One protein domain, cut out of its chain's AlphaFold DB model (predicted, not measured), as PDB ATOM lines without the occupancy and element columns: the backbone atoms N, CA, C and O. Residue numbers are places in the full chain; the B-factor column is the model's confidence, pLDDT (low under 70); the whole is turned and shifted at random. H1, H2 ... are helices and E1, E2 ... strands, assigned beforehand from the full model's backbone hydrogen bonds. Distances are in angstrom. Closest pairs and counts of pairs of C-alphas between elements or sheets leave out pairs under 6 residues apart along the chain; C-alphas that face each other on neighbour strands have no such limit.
ATOM      1  N   TYR A  15      35.954  -8.613 -16.048       95.19
ATOM      2  CA  TYR A  15      34.892  -7.815 -16.683       95.19
ATOM      3  C   TYR A  15      33.609  -8.611 -16.935       95.19
ATOM      4  O   TYR A  15      32.518  -8.044 -16.843       95.19
ATOM      5  N   SER A  16      33.734  -9.920 -17.148       94.44
ATOM      6  CA  SER A  16      32.609 -10.841 -17.344       94.44
ATOM      7  C   SER A  16      32.253 -11.637 -16.084       94.44
ATOM      8  O   SER A  16      31.435 -12.552 -16.145       94.44
ATOM      9  N   CYS A  17      32.847 -11.310 -14.931       96.56
ATOM     10  CA  CYS A  17      32.624 -12.030 -13.680       96.56
ATOM     11  C   CYS A  17      31.336 -11.579 -12.965       96.56
ATOM     12  O   CYS A  17      31.072 -10.384 -12.830       96.56
ATOM     13  N   GLU A  18      30.566 -12.518 -12.411       97.38
ATOM     14  CA  GLU A  18      29.370 -12.256 -11.592       97.38
ATOM     15  C   GLU A  18      29.692 -11.430 -10.327       97.38
ATOM     16  O   GLU A  18      28.885 -10.619  -9.855       97.38
ATOM     17  N   HIS A  19      30.900 -11.597  -9.787       97.62
ATOM     18  CA  HIS A  19      31.355 -10.934  -8.563       97.62
ATOM     19  C   HIS A  19      31.885  -9.511  -8.787       97.62
ATOM     20  O   HIS A  19      32.161  -8.809  -7.811       97.62
ATOM     21  N   ARG A  20      32.009  -9.068 -10.047       97.69
ATOM     22  CA  ARG A  20      32.442  -7.710 -10.398       97.69
ATOM     23  C   ARG A  20      31.424  -6.672  -9.951       97.69
ATOM     24  O   ARG A  20      30.215  -6.849 -10.125       97.69
ATOM     25  N   ARG A  21      31.914  -5.542  -9.452       97.69
ATOM     26  CA  ARG A  21      31.124  -4.338  -9.190       97.69
ATOM     27  C   ARG A  21      31.776  -3.130  -9.847       97.69
ATOM     28  O   ARG A  21      32.996  -3.052  -9.966       97.69
ATOM     29  N   ASN A  22      30.926  -2.215 -10.305       97.00
ATOM     30  CA  ASN A  22      31.356  -0.897 -10.744       97.00
ATOM     31  C   ASN A  22      31.571  -0.025  -9.506       97.00
ATOM     32  O   ASN A  22      30.798  -0.117  -8.549       97.00
ATOM     33  N   ILE A  23      32.575   0.840  -9.555       96.62
ATOM     34  CA  ILE A  23      32.791   1.889  -8.563       96.62
ATOM     35  C   ILE A  23      32.230   3.183  -9.159       96.62
ATOM     36  O   ILE A  23      32.476   3.498 -10.321       96.62
ATOM     37  N   SER A  24      31.410   3.911  -8.401       96.69
ATOM     38  CA  SER A  24      30.799   5.145  -8.907       96.69
ATOM     39  C   SER A  24      31.872   6.200  -9.174       96.69
ATOM     40  O   SER A  24      32.642   6.523  -8.274       96.69
ATOM     41  N   GLY A  25      31.903   6.743 -10.393       95.50
ATOM     42  CA  GLY A  25      32.871   7.769 -10.794       95.50
ATOM     43  C   GLY A  25      34.290   7.259 -11.071       95.50
ATOM     44  O   GLY A  25      35.168   8.078 -11.312       95.50
ATOM     45  N   ASP A  26      34.517   5.942 -11.071       95.12
ATOM     46  CA  ASP A  26      35.818   5.335 -11.361       95.12
ATOM     47  C   ASP A  26      35.700   4.346 -12.536       95.12
ATOM     48  O   ASP A  26      34.664   3.709 -12.747       95.12
ATOM     49  N   THR A  27      36.762   4.239 -13.330       94.00
ATOM     50  CA  THR A  27      36.857   3.289 -14.454       94.00
ATOM     51  C   THR A  27      37.317   1.902 -14.011       94.00
ATOM     52  O   THR A  27      37.079   0.910 -14.707       94.00
ATOM     53  N   HIS A  28      37.947   1.817 -12.842       97.00
ATOM     54  CA  HIS A  28      38.329   0.571 -12.211       97.00
ATOM     55  C   HIS A  28      37.119  -0.169 -11.632       97.00
ATOM     56  O   HIS A  28      35.975   0.298 -11.621       97.00
ATOM     57  N   ILE A  29      37.378  -1.385 -11.155       98.06
ATOM     58  CA  ILE A  29      36.348  -2.272 -10.628       98.06
ATOM     59  C   ILE A  29      36.667  -2.697  -9.199       98.06
ATOM     60  O   ILE A  29      37.812  -2.636  -8.747       98.06
ATOM     61  N   SER A  30      35.643  -3.190  -8.509       98.38
ATOM     62  CA  SER A  30      35.792  -3.891  -7.237       98.38
ATOM     63  C   SER A  30      35.273  -5.328  -7.329       98.38
ATOM     64  O   SER A  30      34.509  -5.686  -8.236       98.38
ATOM     65  N   CYS A  31      35.731  -6.186  -6.416       98.25
ATOM     66  CA  CYS A  31      35.382  -7.606  -6.360       98.25
ATOM     67  C   CYS A  31      34.673  -7.947  -5.045       98.25
ATOM     68  O   CYS A  31      35.192  -7.675  -3.967       98.25
ATOM     69  N   MET A  32      33.515  -8.606  -5.139       98.38
ATOM     70  CA  MET A  32      32.750  -9.074  -3.972       98.38
ATOM     71  C   MET A  32      33.142 -10.473  -3.481       98.38
ATOM     72  O   MET A  32      32.670 -10.896  -2.433       98.38
ATOM     73  N   ASN A  33      33.964 -11.206  -4.237       98.31
ATOM     74  CA  ASN A  33      34.414 -12.554  -3.887       98.31
ATOM     75  C   ASN A  33      35.930 -12.678  -4.125       98.31
ATOM     76  O   ASN A  33      36.352 -13.249  -5.137       98.31
ATOM     77  N   PRO A  34      36.757 -12.044  -3.273       98.12
ATOM     78  CA  PRO A  34      38.188 -11.945  -3.509       98.12
ATOM     79  C   PRO A  34      38.876 -13.311  -3.481       98.12
ATOM     80  O   PRO A  34      38.591 -14.144  -2.625       98.12
ATOM     81  N   ASP A  35      39.808 -13.525  -4.403       98.25
ATOM     82  CA  ASP A  35      40.750 -14.640  -4.354       98.25
ATOM     83  C   ASP A  35      41.910 -14.274  -3.419       98.25
ATOM     84  O   ASP A  35      42.561 -13.242  -3.592       98.25
ATOM     85  N   ARG A  36      42.161 -15.121  -2.415       97.81
ATOM     86  CA  ARG A  36      43.215 -14.912  -1.413       97.81
ATOM     87  C   ARG A  36      44.619 -14.957  -2.018       97.81
ATOM     88  O   ARG A  36      45.524 -14.345  -1.461       97.81
ATOM     89  N   ASN A  37      44.788 -15.659  -3.136       97.69
ATOM     90  CA  ASN A  37      46.072 -15.832  -3.814       97.69
ATOM     91  C   ASN A  37      46.233 -14.867  -4.999       97.69
ATOM     92  O   ASN A  37      47.065 -15.094  -5.874       97.69
ATOM     93  N   MET A  38      45.423 -13.806  -5.070       98.12
ATOM     94  CA  MET A  38      45.519 -12.831  -6.150       98.12
ATOM     95  C   MET A  38      46.821 -12.032  -6.063       98.12
ATOM     96  O   MET A  38      47.098 -11.374  -5.062       98.12
ATOM     97  N   GLU A  39      47.576 -12.026  -7.157       98.00
ATOM     98  CA  GLU A  39      48.840 -11.300  -7.276       98.00
ATOM     99  C   GLU A  39      48.738 -10.152  -8.286       98.00
ATOM    100  O   GLU A  39      48.215 -10.311  -9.396       98.00
ATOM    101  N   GLY A  40      49.275  -8.993  -7.900       97.50
ATOM    102  CA  GLY A  40      49.303  -7.776  -8.705       97.50
ATOM    103  C   GLY A  40      50.702  -7.422  -9.195       97.50
ATOM    104  O   GLY A  40      51.699  -7.649  -8.516       97.50
ATOM    105  N   ASN A  41      50.782  -6.817 -10.378       98.25
ATOM    106  CA  ASN A  41      52.021  -6.227 -10.864       98.25
ATOM    107  C   ASN A  41      52.423  -5.028  -9.981       98.25
ATOM    108  O   ASN A  41      51.621  -4.122  -9.748       98.25
ATOM    109  N   ILE A  42      53.692  -4.988  -9.560       98.44
ATOM    110  CA  ILE A  42      54.240  -3.937  -8.685       98.44
ATOM    111  C   ILE A  42      54.027  -2.527  -9.260       98.44
ATOM    112  O   ILE A  42      53.784  -1.592  -8.499       98.44
ATOM    113  N   HIS A  43      54.096  -2.355 -10.583       98.00
ATOM    114  CA  HIS A  43      53.849  -1.065 -11.228       98.00
ATOM    115  C   HIS A  43      52.404  -0.593 -11.017       98.00
ATOM    116  O   HIS A  43      52.192   0.547 -10.608       98.00
ATOM    117  N   GLY A  44      51.416  -1.469 -11.225       97.94
ATOM    118  CA  GLY A  44      50.005  -1.149 -10.989       97.94
ATOM    119  C   GLY A  44      49.718  -0.843  -9.518       97.94
ATOM    120  O   GLY A  44      49.013   0.114  -9.209       97.94
ATOM    121  N   MET A  45      50.329  -1.594  -8.597       98.06
ATOM    122  CA  MET A  45      50.172  -1.369  -7.154       98.06
ATOM    123  C   MET A  45      50.753  -0.019  -6.710       98.06
ATOM    124  O   MET A  45      50.087   0.728  -5.998       98.06
ATOM    125  N   LYS A  46      51.969   0.327  -7.156       98.31
ATOM    126  CA  LYS A  46      52.638   1.586  -6.778       98.31
ATOM    127  C   LYS A  46      51.927   2.835  -7.301       98.31
ATOM    128  O   LYS A  46      51.995   3.869  -6.649       98.31
ATOM    129  N   ASN A  47      51.248   2.736  -8.443       97.94
ATOM    130  CA  ASN A  47      50.479   3.841  -9.024       97.94
ATOM    131  C   ASN A  47      49.014   3.886  -8.550       97.94
ATOM    132  O   ASN A  47      48.254   4.736  -9.000       97.94
ATOM    133  N   GLY A  48      48.596   2.977  -7.661       96.62
ATOM    134  CA  GLY A  48      47.213   2.915  -7.176       96.62
ATOM    135  C   GLY A  48      46.207   2.338  -8.178       96.62
ATOM    136  O   GLY A  48      45.012   2.369  -7.920       96.62
ATOM    137  N   TRP A  49      46.663   1.770  -9.296       98.12
ATOM    138  CA  TRP A  49      45.808   1.144 -10.317       98.12
ATOM    139  C   TRP A  49      45.448  -0.308 -10.001       98.12
ATOM    140  O   TRP A  49      44.638  -0.926 -10.689       98.12
ATOM    141  N   PHE A  50      46.062  -0.884  -8.969       98.25
ATOM    142  CA  PHE A  50      45.758  -2.232  -8.510       98.25
ATOM    143  C   PHE A  50      45.690  -2.291  -6.982       98.25
ATOM    144  O   PHE A  50      46.628  -2.727  -6.316       98.25
ATOM    145  N   GLN A  51      44.562  -1.848  -6.425       98.25
ATOM    146  CA  GLN A  51      44.210  -1.982  -5.008       98.25
ATOM    147  C   GLN A  51      43.145  -3.075  -4.845       98.25
ATOM    148  O   GLN A  51      41.999  -2.828  -4.463       98.25
ATOM    149  N   TYR A  52      43.510  -4.308  -5.200       97.94
ATOM    150  CA  TYR A  52      42.611  -5.455  -5.097       97.94
ATOM    151  C   TYR A  52      42.249  -5.753  -3.626       97.94
ATOM    152  O   TYR A  52      43.146  -5.749  -2.783       97.94
ATOM    153  N   PRO A  53      40.978  -6.054  -3.295       98.44
ATOM    154  CA  PRO A  53      39.821  -6.192  -4.191       98.44
ATOM    155  C   PRO A  53      38.967  -4.924  -4.366       98.44
ATOM    156  O   PRO A  53      37.912  -4.993  -4.996       98.44
ATOM    157  N   TYR A  54      39.366  -3.792  -3.791       98.12
ATOM    158  CA  TYR A  54      38.492  -2.631  -3.604       98.12
ATOM    159  C   TYR A  54      38.460  -1.660  -4.782       98.12
ATOM    160  O   TYR A  54      37.408  -1.084  -5.040       98.12
ATOM    161  N   ASN A  55      39.581  -1.470  -5.475       98.31
ATOM    162  CA  ASN A  55      39.704  -0.570  -6.619       98.31
ATOM    163  C   ASN A  55      40.886  -1.025  -7.489       98.31
ATOM    164  O   ASN A  55      42.045  -0.804  -7.143       98.31
ATOM    165  N   PHE A  56      40.623  -1.747  -8.574       98.38
ATOM    166  CA  PHE A  56      41.697  -2.283  -9.406       98.38
ATOM    167  C   PHE A  56      41.328  -2.385 -10.885       98.38
ATOM    168  O   PHE A  56      40.181  -2.664 -11.243       98.38
ATOM    169  N   ASP A  57      42.338  -2.235 -11.736       97.88
ATOM    170  CA  ASP A  57      42.305  -2.623 -13.139       97.88
ATOM    171  C   ASP A  57      42.829  -4.074 -13.287       97.88
ATOM    172  O   ASP A  57      43.994  -4.359 -12.973       97.88
ATOM    173  N   PRO A  58      41.994  -5.025 -13.757       96.94
ATOM    174  CA  PRO A  58      42.376  -6.417 -13.988       96.94
ATOM    175  C   PRO A  58      43.588  -6.614 -14.905       96.94
ATOM    176  O   PRO A  58      44.214  -7.675 -14.832       96.94
ATOM    177  N   CYS A  59      43.954  -5.631 -15.737       96.56
ATOM    178  CA  CYS A  59      45.119  -5.725 -16.616       96.56
ATOM    179  C   CYS A  59      46.431  -5.949 -15.837       96.56
ATOM    180  O   CYS A  59      47.356  -6.586 -16.359       96.56
ATOM    181  N   TRP A  60      46.474  -5.522 -14.569       97.88
ATOM    182  CA  TRP A  60      47.620  -5.663 -13.668       97.88
ATOM    183  C   TRP A  60      47.682  -7.001 -12.920       97.88
ATOM    184  O   TRP A  60      48.639  -7.222 -12.177       97.88
ATOM    185  N   LYS A  61      46.728  -7.921 -13.119       97.81
ATOM    186  CA  LYS A  61      46.775  -9.262 -12.514       97.81
ATOM    187  C   LYS A  61      47.916 -10.107 -13.081       97.81
ATOM    188  O   LYS A  61      48.105 -10.207 -14.299       97.81
TER     189      LYS A  61
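This is residues 15 to 61 of the 78 residues of an uncharacterized protein of Gammaproteobacteria bacterium (UniProt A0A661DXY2). This is a small domain with little regular structure: a short hairpin, E1 and E2, lies at one end and the one-turn helix H1 at the other, and the last stretch, residues 47 to 61, folds back between them. The printed part has 47 residues, of which 11 are in named elements, in the order E1, E2, H1; the class is mixed, and the two-strand sheet is antiparallel. The whole is compact, with a radius of gyration of the C-alphas of 10.0 A, and spans 26 by 26 by 15 A.

Find C-alpha 20 at (32.442, -7.710, -10.398); there E1, residues 20 to 22, begins and runs 6.9 A. E2, residues 29 to 31, is also 6.9 A long. H1, residues 42 to 46, runs 6.1 A to C-alpha 46 at (52.638, 1.586, -6.778).

Look first at the hairpin of E1 and E2, antiparallel at 140 degrees. N 21 and O 30 are 2.9 A apart, within hydrogen-bond range. E1 and H1 are apart. In H1 every O i to N i+4 pair is within hydrogen-bond range. Residues 50 to 51 pair antiparallel with residues 55 to 56.

The two C-alphas farthest apart, of Gly 25 and Asn 37, are 27.9 A apart. The printed part has no cut, both links are short, and no printed residue is under 70 in pLDDT.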